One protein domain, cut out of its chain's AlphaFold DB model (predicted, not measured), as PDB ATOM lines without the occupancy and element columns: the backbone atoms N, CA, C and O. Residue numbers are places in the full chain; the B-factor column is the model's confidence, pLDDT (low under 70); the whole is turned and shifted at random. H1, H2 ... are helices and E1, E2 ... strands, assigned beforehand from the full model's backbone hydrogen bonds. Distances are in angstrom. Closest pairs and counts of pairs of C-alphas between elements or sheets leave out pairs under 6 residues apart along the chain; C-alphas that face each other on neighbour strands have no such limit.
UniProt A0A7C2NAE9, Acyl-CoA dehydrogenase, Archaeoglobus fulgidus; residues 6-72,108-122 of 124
ATOM      1  N   TYR A   6     152.445 140.341 226.643       83.12
ATOM      2  CA  TYR A   6     151.114 139.941 226.188       83.12
ATOM      3  C   TYR A   6     150.237 139.366 227.294       83.12
ATOM      4  O   TYR A   6     149.019 139.315 227.136       83.12
ATOM      5  N   PHE A   7     150.816 138.916 228.409       81.75
ATOM      6  CA  PHE A   7     150.044 138.200 229.420       81.75
ATOM      7  C   PHE A   7     148.939 139.079 230.021       81.75
ATOM      8  O   PHE A   7     147.779 138.673 230.044       81.75
ATOM      9  N   GLY A   8     149.272 140.310 230.422       83.25
ATOM     10  CA  GLY A   8     148.294 141.242 230.985       83.25
ATOM     11  C   GLY A   8     147.168 141.585 230.008       83.25
ATOM     12  O   GLY A   8     145.998 141.553 230.381       83.25
ATOM     13  N   SER A   9     147.495 141.840 228.736       88.56
ATOM     14  CA  SER A   9     146.491 142.196 227.723       88.56
ATOM     15  C   SER A   9     145.592 141.020 227.326       88.56
ATOM     16  O   SER A   9     144.393 141.213 227.124       88.56
ATOM     17  N   ILE A  10     146.129 139.798 227.256       89.75
ATOM     18  CA  ILE A  10     145.339 138.585 226.998       89.75
ATOM     19  C   ILE A  10     144.388 138.306 228.162       89.75
ATOM     20  O   ILE A  10     143.205 138.068 227.929       89.75
ATOM     21  N   ILE A  11     144.881 138.364 229.405       89.25
ATOM     22  CA  ILE A  11     144.042 138.138 230.585       89.25
ATOM     23  C   ILE A  11     142.968 139.218 230.696       89.25
ATOM     24  O   ILE A  11     141.819 138.873 230.935       89.25
ATOM     25  N   ALA A  12     143.290 140.493 230.453       91.50
ATOM     26  CA  ALA A  12     142.301 141.569 230.475       91.50
ATOM     27  C   ALA A  12     141.142 141.306 229.499       91.50
ATOM     28  O   ALA A  12     139.984 141.349 229.906       91.50
ATOM     29  N   ARG A  13     141.446 140.942 228.246       94.69
ATOM     30  CA  ARG A  13     140.424 140.607 227.237       94.69
ATOM     31  C   ARG A  13     139.617 139.368 227.619       94.69
ATOM     32  O   ARG A  13     138.403 139.356 227.474       94.69
ATOM     33  N   LEU A  14     140.280 138.328 228.129       93.69
ATOM     34  CA  LEU A  14     139.601 137.114 228.582       93.69
ATOM     35  C   LEU A  14     138.636 137.415 229.738       93.69
ATOM     36  O   LEU A  14     137.503 136.942 229.734       93.69
ATOM     37  N   MET A  15     139.079 138.199 230.722       95.31
ATOM     38  CA  MET A  15     138.269 138.559 231.884       95.31
ATOM     39  C   MET A  15     137.125 139.508 231.514       95.31
ATOM     40  O   MET A  15     136.055 139.385 232.097       95.31
ATOM     41  N   GLU A  16     137.313 140.408 230.544       96.62
ATOM     42  CA  GLU A  16     136.241 141.261 230.017       96.62
ATOM     43  C   GLU A  16     135.107 140.423 229.417       96.62
ATOM     44  O   GLU A  16     133.940 140.623 229.753       96.62
ATOM     45  N   GLU A  17     135.448 139.438 228.582       97.62
ATOM     46  CA  GLU A  17     134.456 138.560 227.962       97.62
ATOM     47  C   GLU A  17     133.744 137.681 228.997       97.62
ATOM     48  O   GLU A  17     132.519 137.613 228.987       97.62
ATOM     49  N   ILE A  18     134.470 137.053 229.932       97.00
ATOM     50  CA  ILE A  18     133.855 136.216 230.982       97.00
ATOM     51  C   ILE A  18     132.997 137.072 231.922       97.00
ATOM     52  O   ILE A  18     131.864 136.707 232.233       97.00
ATOM     53  N   GLY A  19     133.519 138.222 232.348       97.44
ATOM     54  CA  GLY A  19     132.854 139.132 233.277       97.44
ATOM     55  C   GLY A  19     131.590 139.768 232.704       97.44
ATOM     56  O   GLY A  19     130.681 140.077 233.471       97.44
ATOM     57  N   ARG A  20     131.484 139.903 231.372       97.75
ATOM     58  CA  ARG A  20     130.238 140.312 230.702       97.75
ATOM     59  C   ARG A  20     129.091 139.336 230.976       97.75
ATOM     60  O   ARG A  20     127.938 139.759 230.991       97.75
ATOM     61  N   TYR A  21     129.400 138.056 231.179       97.38
ATOM     62  CA  TYR A  21     128.409 137.029 231.492       97.38
ATOM     63  C   TYR A  21     128.236 136.832 232.997       97.38
ATOM     64  O   TYR A  21     127.106 136.848 233.477       97.38
ATOM     65  N   ASP A  22     129.331 136.634 233.736       98.12
ATOM     66  CA  ASP A  22     129.288 136.384 235.178       98.12
ATOM     67  C   ASP A  22     130.602 136.794 235.863       98.12
ATOM     68  O   ASP A  22     131.686 136.261 235.595       98.12
ATOM     69  N   THR A  23     130.505 137.741 236.794       96.75
ATOM     70  CA  THR A  23     131.660 138.259 237.533       96.75
ATOM     71  C   THR A  23     132.165 137.299 238.609       96.75
ATOM     72  O   THR A  23     133.353 137.314 238.919       96.75
ATOM     73  N   GLY A  24     131.320 136.419 239.150       95.94
ATOM     74  CA  GLY A  24     131.719 135.386 240.106       95.94
ATOM     75  C   GLY A  24     132.573 134.297 239.454       95.94
ATOM     76  O   GLY A  24     133.589 133.878 240.021       95.94
ATOM     77  N   ILE A  25     132.224 133.889 238.230       95.31
ATOM     78  CA  ILE A  25     133.056 132.996 237.412       95.31
ATOM     79  C   ILE A  25     134.368 133.697 237.057       95.31
ATOM     80  O   ILE A  25     135.436 133.111 237.247       95.31
ATOM     81  N   ALA A  26     134.308 134.957 236.607       96.56
ATOM     82  CA  ALA A  26     135.503 135.732 236.276       96.56
ATOM     83  C   ALA A  26     136.475 135.826 237.465       96.56
ATOM     84  O   ALA A  26     137.664 135.555 237.306       96.56
ATOM     85  N   VAL A  27     135.980 136.118 238.672       95.50
ATOM     86  CA  VAL A  27     136.801 136.185 239.893       95.50
ATOM     87  C   VAL A  27     137.371 134.812 240.265       95.50
ATOM     88  O   VAL A  27     138.565 134.705 240.548       95.50
ATOM     89  N   SER A  28     136.566 133.746 240.207       95.38
ATOM     90  CA  SER A  28     137.027 132.383 240.521       95.38
ATOM     91  C   SER A  28     138.157 131.923 239.589       95.38
ATOM     92  O   SER A  28     139.143 131.333 240.046       95.38
ATOM     93  N   VAL A  29     138.047 132.231 238.292       94.00
ATOM     94  CA  VAL A  29     139.096 131.976 237.292       94.00
ATOM     95  C   VAL A  29     140.301 132.891 237.522       94.00
ATOM     96  O   VAL A  29     141.431 132.413 237.563       94.00
ATOM     97  N   GLY A  30     140.081 134.190 237.730       93.88
ATOM     98  CA  GLY A  30     141.135 135.188 237.923       93.88
ATOM     99  C   GLY A  30     142.047 134.892 239.118       93.88
ATOM    100  O   GLY A  30     143.272 134.926 238.990       93.88
ATOM    101  N   VAL A  31     141.466 134.519 240.263       95.06
ATOM    102  CA  VAL A  31     142.220 134.183 241.487       95.06
ATOM    103  C   VAL A  31     143.132 132.970 241.285       95.06
ATOM    104  O   VAL A  31     144.174 132.874 241.931       95.06
ATOM    105  N   THR A  32     142.813 132.080 240.341       94.50
ATOM    106  CA  THR A  32     143.654 130.909 240.049       94.50
ATOM    107  C   THR A  32     145.055 131.301 239.556       94.50
ATOM    108  O   THR A  32     146.013 130.561 239.774       94.50
ATOM    109  N   PHE A  33     145.213 132.486 238.956       90.94
ATOM    110  CA  PHE A  33     146.511 132.966 238.476       90.94
ATOM    111  C   PHE A  33     147.379 133.609 239.567       90.94
ATOM    112  O   PHE A  33     148.600 133.632 239.429       90.94
ATOM    113  N   TRP A  34     146.791 134.112 240.656       91.38
ATOM    114  CA  TRP A  34     147.522 134.888 241.668       91.38
ATOM    115  C   TRP A  34     148.671 134.129 242.346       91.38
ATOM    116  O   TRP A  34     149.778 134.670 242.379       91.38
ATOM    117  N   PRO A  35     148.493 132.877 242.820       93.06
ATOM    118  CA  PRO A  35     149.602 132.114 243.397       93.06
ATOM    119  C   PRO A  35     150.770 131.926 242.421       93.06
ATOM    120  O   PRO A  35     151.924 131.868 242.836       93.06
ATOM    121  N   LEU A  36     150.485 131.872 241.115       90.62
ATOM    122  CA  LEU A  36     151.511 131.738 240.084       90.62
ATOM    123  C   LEU A  36     152.315 133.027 239.910       90.62
ATOM    124  O   LEU A  36     153.499 132.954 239.592       90.62
ATOM    125  N   PHE A  37     151.724 134.206 240.128       88.62
ATOM    126  CA  PHE A  37     152.460 135.472 240.038       88.62
ATOM    127  C   PHE A  37     153.582 135.554 241.062       88.62
ATOM    128  O   PHE A  37     154.687 135.953 240.703       88.62
ATOM    129  N   MET A  38     153.334 135.061 242.277       88.62
ATOM    130  CA  MET A  38     154.313 135.055 243.369       88.62
ATOM    131  C   MET A  38     155.598 134.279 243.041       88.62
ATOM    132  O   MET A  38     156.631 134.539 243.647       88.62
ATOM    133  N   ILE A  39     155.540 133.333 242.095       92.44
ATOM    134  CA  ILE A  39     156.680 132.484 241.711       92.44
ATOM    135  C   ILE A  39     157.134 132.669 240.257       92.44
ATOM    136  O   ILE A  39     158.156 132.104 239.866       92.44
ATOM    137  N   THR A  40     156.391 133.415 239.432       90.44
ATOM    138  CA  THR A  40     156.711 133.602 238.003       90.44
ATOM    139  C   THR A  40     157.104 135.025 237.630       90.44
ATOM    140  O   THR A  40     157.601 135.210 236.516       90.44
ATOM    141  N   VAL A  41     156.886 136.012 238.505       87.69
ATOM    142  CA  VAL A  41     157.089 137.445 238.233       87.69
ATOM    143  C   VAL A  41     158.243 137.990 239.079       87.69
ATOM    144  O   VAL A  41     158.446 137.594 240.222       87.69
ATOM    145  N   LYS A  42     159.027 138.918 238.518       85.44
ATOM    146  CA  LYS A  42     160.102 139.598 239.259       85.44
ATOM    147  C   LYS A  42     159.541 140.363 240.475       85.44
ATOM    148  O   LYS A  42     158.458 140.929 240.365       85.44
ATOM    149  N   PRO A  43     160.283 140.448 241.594       85.81
ATOM    150  CA  PRO A  43     161.671 140.004 241.774       85.81
ATOM    151  C   PRO A  43     161.838 138.506 242.081       85.81
ATOM    152  O   PRO A  43     162.960 138.009 242.027       85.81
ATOM    153  N   HIS A  44     160.756 137.773 242.350       86.25
ATOM    154  CA  HIS A  44     160.816 136.384 242.813       86.25
ATOM    155  C   HIS A  44     160.366 135.402 241.725       86.25
ATOM    156  O   HIS A  44     159.190 135.081 241.580       86.25
ATOM    157  N   VAL A  45     161.334 134.887 240.960       92.12
ATOM    158  CA  VAL A  45     161.101 133.812 239.986       92.12
ATOM    159  C   VAL A  45     161.662 132.507 240.542       92.12
ATOM    160  O   VAL A  45     162.876 132.354 240.654       92.12
ATOM    161  N   ASN A  46     160.785 131.561 240.878       94.50
ATOM    162  CA  ASN A  46     161.164 130.250 241.398       94.50
ATOM    163  C   ASN A  46     160.847 129.157 240.367       94.50
ATOM    164  O   ASN A  46     159.704 128.719 240.221       94.50
ATOM    165  N   HIS A  47     161.876 128.717 239.641       93.50
ATOM    166  CA  HIS A  47     161.739 127.711 238.589       93.50
ATOM    167  C   HIS A  47     161.410 126.310 239.118       93.50
ATOM    168  O   HIS A  47     160.719 125.567 238.421       93.50
ATOM    169  N   GLU A  48     161.849 125.966 240.328       95.88
ATOM    170  CA  GLU A  48     161.569 124.667 240.948       95.88
ATOM    171  C   GLU A  48     160.082 124.546 241.282       95.88
ATOM    172  O   GLU A  48     159.417 123.630 240.798       95.88
ATOM    173  N   LEU A  49     159.524 125.546 241.975       94.62
ATOM    174  CA  LEU A  49     158.088 125.604 242.273       94.62
ATOM    175  C   LEU A  49     157.244 125.699 240.999       94.62
ATOM    176  O   LEU A  49     156.181 125.085 240.906       94.62
ATOM    177  N   CYS A  50     157.711 126.428 239.980       93.88
ATOM    178  CA  CYS A  50     157.033 126.448 238.683       93.88
ATOM    179  C   CYS A  50     156.980 125.050 238.054       93.88
ATOM    180  O   CYS A  50     155.925 124.635 237.575       93.88
ATOM    181  N   ALA A  51     158.097 124.318 238.045       94.62
ATOM    182  CA  ALA A  51     158.158 122.969 237.494       94.62
ATOM    183  C   ALA A  51     157.275 121.998 238.292       94.62
ATOM    184  O   ALA A  51     156.548 121.198 237.699       94.62
ATOM    185  N   GLU A  52     157.278 122.107 239.618       94.81
ATOM    186  CA  GLU A  52     156.445 121.303 240.504       94.81
ATOM    187  C   GLU A  52     154.951 121.551 240.267       94.81
ATOM    188  O   GLU A  52     154.216 120.623 239.909       94.81
ATOM    189  N   PHE A  53     154.502 122.804 240.378       95.19
ATOM    190  CA  PHE A  53     153.084 123.142 240.287       95.19
ATOM    191  C   PHE A  53     152.538 123.100 238.862       95.19
ATOM    192  O   PHE A  53     151.342 122.868 238.692       95.19
ATOM    193  N   SER A  54     153.375 123.228 237.823       93.44
ATOM    194  CA  SER A  54     152.925 123.102 236.425       93.44
ATOM    195  C   SER A  54     152.186 121.787 236.148       93.44
ATOM    196  O   SER A  54     151.236 121.761 235.364       93.44
ATOM    197  N   LYS A  55     152.547 120.709 236.858       94.19
ATOM    198  CA  LYS A  55     151.901 119.394 236.762       94.19
ATOM    199  C   LYS A  55     150.419 119.449 237.142       94.19
ATOM    200  O   LYS A  55     149.612 118.739 236.545       94.19
ATOM    201  N   LEU A  56     150.045 120.316 238.089       94.50
ATOM    202  CA  LEU A  56     148.646 120.534 238.463       94.50
ATOM    203  C   LEU A  56     147.859 121.151 237.308       94.50
ATOM    204  O   LEU A  56     146.708 120.792 237.104       94.50
ATOM    205  N   PHE A  57     148.461 122.043 236.526       92.19
ATOM    206  CA  PHE A  57     147.785 122.745 235.430       92.19
ATOM    207  C   PHE A  57     147.823 121.982 234.098       92.19
ATOM    208  O   PHE A  57     147.027 122.267 233.209       92.19
ATOM    209  N   ALA A  58     148.707 120.989 233.961       93.06
ATOM    210  CA  ALA A  58     148.823 120.152 232.764       93.06
ATOM    211  C   ALA A  58     147.914 118.903 232.775       93.06
ATOM    212  O   ALA A  58     147.824 118.183 231.779       93.06
ATOM    213  N   ARG A  59     147.257 118.600 233.901       93.25
ATOM    214  CA  ARG A  59     146.422 117.396 234.057       93.25
ATOM    215  C   ARG A  59     145.047 117.553 233.388       93.25
ATOM    216  O   ARG A  59     144.530 118.653 233.239       93.25
ATOM    217  N   LYS A  60     144.377 116.433 233.084       93.44
ATOM    218  CA  LYS A  60     142.992 116.401 232.550       93.44
ATOM    219  C   LYS A  60     141.913 116.596 233.632       93.44
ATOM    220  O   LYS A  60     140.901 115.903 233.645       93.44
ATOM    221  N   LYS A  61     142.151 117.501 234.576       93.31
ATOM    222  CA  LYS A  61     141.226 117.875 235.653       93.31
ATOM    223  C   LYS A  61     141.370 119.376 235.861       93.31
ATOM    224  O   LYS A  61     142.499 119.855 235.931       93.31
ATOM    225  N   LEU A  62     140.242 120.079 235.982       91.56
ATOM    226  CA  LEU A  62     140.237 121.501 236.315       91.56
ATOM    227  C   LEU A  62     141.068 121.734 237.582       91.56
ATOM    228  O   LEU A  62     140.950 120.993 238.559       91.56
ATOM    229  N   THR A  63     141.920 122.747 237.529       95.06
ATOM    230  CA  THR A  63     142.758 123.157 238.650       95.06
ATOM    231  C   THR A  63     142.362 124.562 239.024       95.06
ATOM    232  O   THR A  63     142.458 125.469 238.200       95.06
ATOM    233  N   MET A  64     141.906 124.714 240.261       96.12
ATOM    234  CA  MET A  64     141.570 126.006 240.841       96.12
ATOM    235  C   MET A  64     142.607 126.343 241.900       96.12
ATOM    236  O   MET A  64     143.106 125.452 242.593       96.12
ATOM    237  N   ALA A  65     142.912 127.625 242.064       96.88
ATOM    238  CA  ALA A  65     143.790 128.070 243.137       96.88
ATOM    239  C   ALA A  65     143.136 129.167 243.976       96.88
ATOM    240  O   ALA A  65     142.199 129.829 243.533       96.88
ATOM    241  N   ALA A  66     143.614 129.332 245.204       97.06
ATOM    242  CA  ALA A  66     143.188 130.385 246.112       97.06
ATOM    243  C   ALA A  66     144.378 131.256 246.505       97.06
ATOM    244  O   ALA A  66     145.502 130.769 246.629       97.06
ATOM    245  N   ASN A  67     144.100 132.522 246.788       95.94
ATOM    246  CA  ASN A  67     145.049 133.399 247.445       95.94
ATOM    247  C   ASN A  67     144.484 133.853 248.793       95.94
ATOM    248  O   ASN A  67     143.411 134.454 248.853       95.94
ATOM    249  N   ALA A  68     145.203 133.540 249.868       95.62
ATOM    250  CA  ALA A  68     144.787 133.784 251.237       95.62
ATOM    251  C   ALA A  68     145.654 134.875 251.879       95.62
ATOM    252  O   ALA A  68     146.679 134.607 252.510       95.62
ATOM    253  N   MET A  69     145.215 136.120 251.698       94.56
ATOM    254  CA  MET A  69     145.867 137.319 252.231       94.56
ATOM    255  C   MET A  69     145.150 137.832 253.477       94.56
ATOM    256  O   MET A  69     145.731 137.822 254.562       94.56
ATOM    257  N   THR A  70     143.887 138.222 253.311       95.12
ATOM    258  CA  THR A  70     143.087 138.934 254.309       95.12
ATOM    259  C   THR A  70     142.893 138.146 255.601       95.12
ATOM    260  O   THR A  70     142.655 136.935 255.581       95.12
ATOM    261  N   GLU A  71     142.955 138.853 256.725       96.38
ATOM    262  CA  GLU A  71     142.734 138.325 258.071       96.38
ATOM    263  C   GLU A  71     141.617 139.112 258.777       96.38
ATOM    264  O   GLU A  71     141.304 140.230 258.360       96.38
ATOM    265  N   PRO A  72     140.994 138.575 259.846       95.56
ATOM    266  CA  PRO A  72     139.873 139.236 260.523       95.56
ATOM    267  C   PRO A  72     140.130 140.683 260.962       95.56
ATOM    268  O   PRO A  72     139.199 141.479 261.016       95.56
ATOM    269  N   TRP A 108     137.724 135.360 253.818       94.50
ATOM    270  CA  TRP A 108     137.271 135.537 252.428       94.50
ATOM    271  C   TRP A 108     138.200 135.063 251.280       94.50
ATOM    272  O   TRP A 108     138.097 135.613 250.180       94.50
ATOM    273  N   PRO A 109     139.078 134.047 251.427       95.44
ATOM    274  CA  PRO A 109     139.840 133.566 250.278       95.44
ATOM    275  C   PRO A 109     138.913 132.861 249.276       95.44
ATOM    276  O   PRO A 109     138.295 131.836 249.580       95.44
ATOM    277  N   THR A 110     138.824 133.395 248.057       97.12
ATOM    278  CA  THR A 110     138.041 132.790 246.965       97.12
ATOM    279  C   THR A 110     138.532 131.362 246.683       97.12
ATOM    280  O   THR A 110     139.706 131.058 246.890       97.12
ATOM    281  N   ASN A 111     137.641 130.475 246.221       97.06
ATOM    282  CA  ASN A 111     137.911 129.058 245.911       97.06
ATOM    283  C   ASN A 111     138.178 128.138 247.127       97.06
ATOM    284  O   ASN A 111     138.455 126.948 246.956       97.06
ATOM    285  N   THR A 112     138.054 128.620 248.368       94.00
ATOM    286  CA  THR A 112     138.362 127.806 249.566       94.00
ATOM    287  C   THR A 112     137.217 126.950 250.101       94.00
ATOM    288  O   THR A 112     137.449 126.133 250.987       94.00
ATOM    289  N   GLY A 113     136.030 127.008 249.491       90.19
ATOM    290  CA  GLY A 113     134.895 126.109 249.761       90.19
ATOM    291  C   GLY A 113     135.078 124.662 249.270       90.19
ATOM    292  O   GLY A 113     134.106 124.028 248.880       90.19
ATOM    293  N   GLY A 114     136.315 124.155 249.232       90.94
ATOM    294  CA  GLY A 114     136.641 122.781 248.824       90.94
ATOM    295  C   GLY A 114     137.098 122.595 247.372       90.94
ATOM    296  O   GLY A 114     137.321 121.458 246.968       90.94
ATOM    297  N   VAL A 115     137.265 123.669 246.591       94.06
ATOM    298  CA  VAL A 115     137.604 123.561 245.155       94.06
ATOM    299  C   VAL A 115     139.067 123.868 244.815       94.06
ATOM    300  O   VAL A 115     139.544 123.407 243.786       94.06
ATOM    301  N   ALA A 116     139.794 124.614 245.653       96.19
ATOM    302  CA  ALA A 116     141.195 124.958 245.397       96.19
ATOM    303  C   ALA A 116     142.160 123.774 245.610       96.19
ATOM    304  O   ALA A 116     142.230 123.208 246.705       96.19
ATOM    305  N   ASP A 117     142.960 123.474 244.584       95.94
ATOM    306  CA  ASP A 117     144.067 122.511 244.612       95.94
ATOM    307  C   ASP A 117     145.394 123.150 245.063       95.94
ATOM    308  O   ASP A 117     146.246 122.461 245.614       95.94
ATOM    309  N   LEU A 118     145.571 124.457 244.838       95.75
ATOM    310  CA  LEU A 118     146.765 125.224 245.218       95.75
ATOM    311  C   LEU A 118     146.361 126.465 246.020       95.75
ATOM    312  O   LEU A 118     145.359 127.111 245.709       95.75
ATOM    313  N   ARG A 119     147.131 126.817 247.053       95.00
ATOM    314  CA  ARG A 119     146.881 128.011 247.872       95.00
ATOM    315  C   ARG A 119     148.181 128.773 248.095       95.00
ATOM    316  O   ARG A 119     149.143 128.180 248.569       95.00
ATOM    317  N   SER A 120     148.197 130.070 247.801       95.12
ATOM    318  CA  SER A 120     149.192 130.982 248.376       95.12
ATOM    319  C   SER A 120     148.663 131.529 249.697       95.12
ATOM    320  O   SER A 120     147.476 131.840 249.818       95.12
ATOM    321  N   VAL A 121     149.541 131.638 250.691       95.38
ATOM    322  CA  VAL A 121     149.213 132.156 252.022       95.38
ATOM    323  C   VAL A 121     150.223 133.236 252.373       95.38
ATOM    324  O   VAL A 121     151.424 132.993 252.325       95.38
ATOM    325  N   THR A 122     149.740 134.424 252.722       93.75
ATOM    326  CA  THR A 122     150.598 135.497 253.237       93.75
ATOM    327  C   THR A 122     150.779 135.322 254.737       93.75
ATOM    328  O   THR A 122     149.789 135.210 255.459       93.75
TER     329      THR A 122
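AT A GLANCE: This is residues 6 to 72 and 108 to 122 of the 124 residues of the protein "Acyl-CoA dehydrogenase" of Archaeoglobus fulgidus (UniProt A0A7C2NAE9). Two helical hairpins, H1 with H2 and H3 with H4, follow each other so that H2 and H3 run nearly end to end, and a small sheet of two parallel strands, E1 and E2, packs beside the place where H2 passes into H3. H1 and H4 lie toward opposite ends, apart from each other. The printed part has 82 residues, with four named helices and then two named strands, in the order H1 H2 H3 H4 E1 E2, and its class is mostly helix. It is compact, with a radius of gyration of the C-alphas of 13.3 A and spans of 37 by 35 by 29 A.

IN THESE COORDINATES: H1, residues 6 to 21, begins at C-alpha 6 (151.114, 139.941, 226.188) and is 23.5 A long. H2 is residues 23 to 31, H3 residues 34 to 40, and H4 residues 47 to 58, 16.1 A long. E1, residues 64 to 68, measures 13.4 A, and E2, residues 116 to 121, measures 12.6 A and ends at C-alpha 121 (149.213, 132.156, 252.022).

HOW THE PARTS SIT: H1 touches H2 with residues 15 to 19 alone, closest at the C-alphas of Gly 19 and Ala 26, 5.3 A, at a shallow tilt of 26 degrees, opposite ways. H2 and H3 meet only through their link. H4 touches H3 with residues 47 to 50 alone, closest at the C-alphas of Ile 39 and Cys 50, 6.8 A, at a steep tilt of 44 degrees, opposite ways. The closest C-alphas of H2 and E1 are those of Val 31 and Ala 66, 6.1 A; of H3 and E2, Pro 35 and Ser 120, 5.1 A. E1 and E2 are parallel at 23 degrees, with N 68 and O 120 at 2.8 A, within hydrogen-bond range. Each O i to N i+4 pair is within range in H2, against 11 of 12 in H1, 5 of 8 in H4 and 1 of 3 in H3, where 3 of 4 O i to N i+3 pairs are.

THE WHOLE: The C-alphas farthest apart are those of Tyr 21 and Glu 48, 36.6 A. Residues 73 to 107 are cut out, within the link from E1 to E2, and C-alphas 72 and 108 are 9.3 A apart. Of the links that are printed whole, no link is long. No printed residue has a pLDDT under 70.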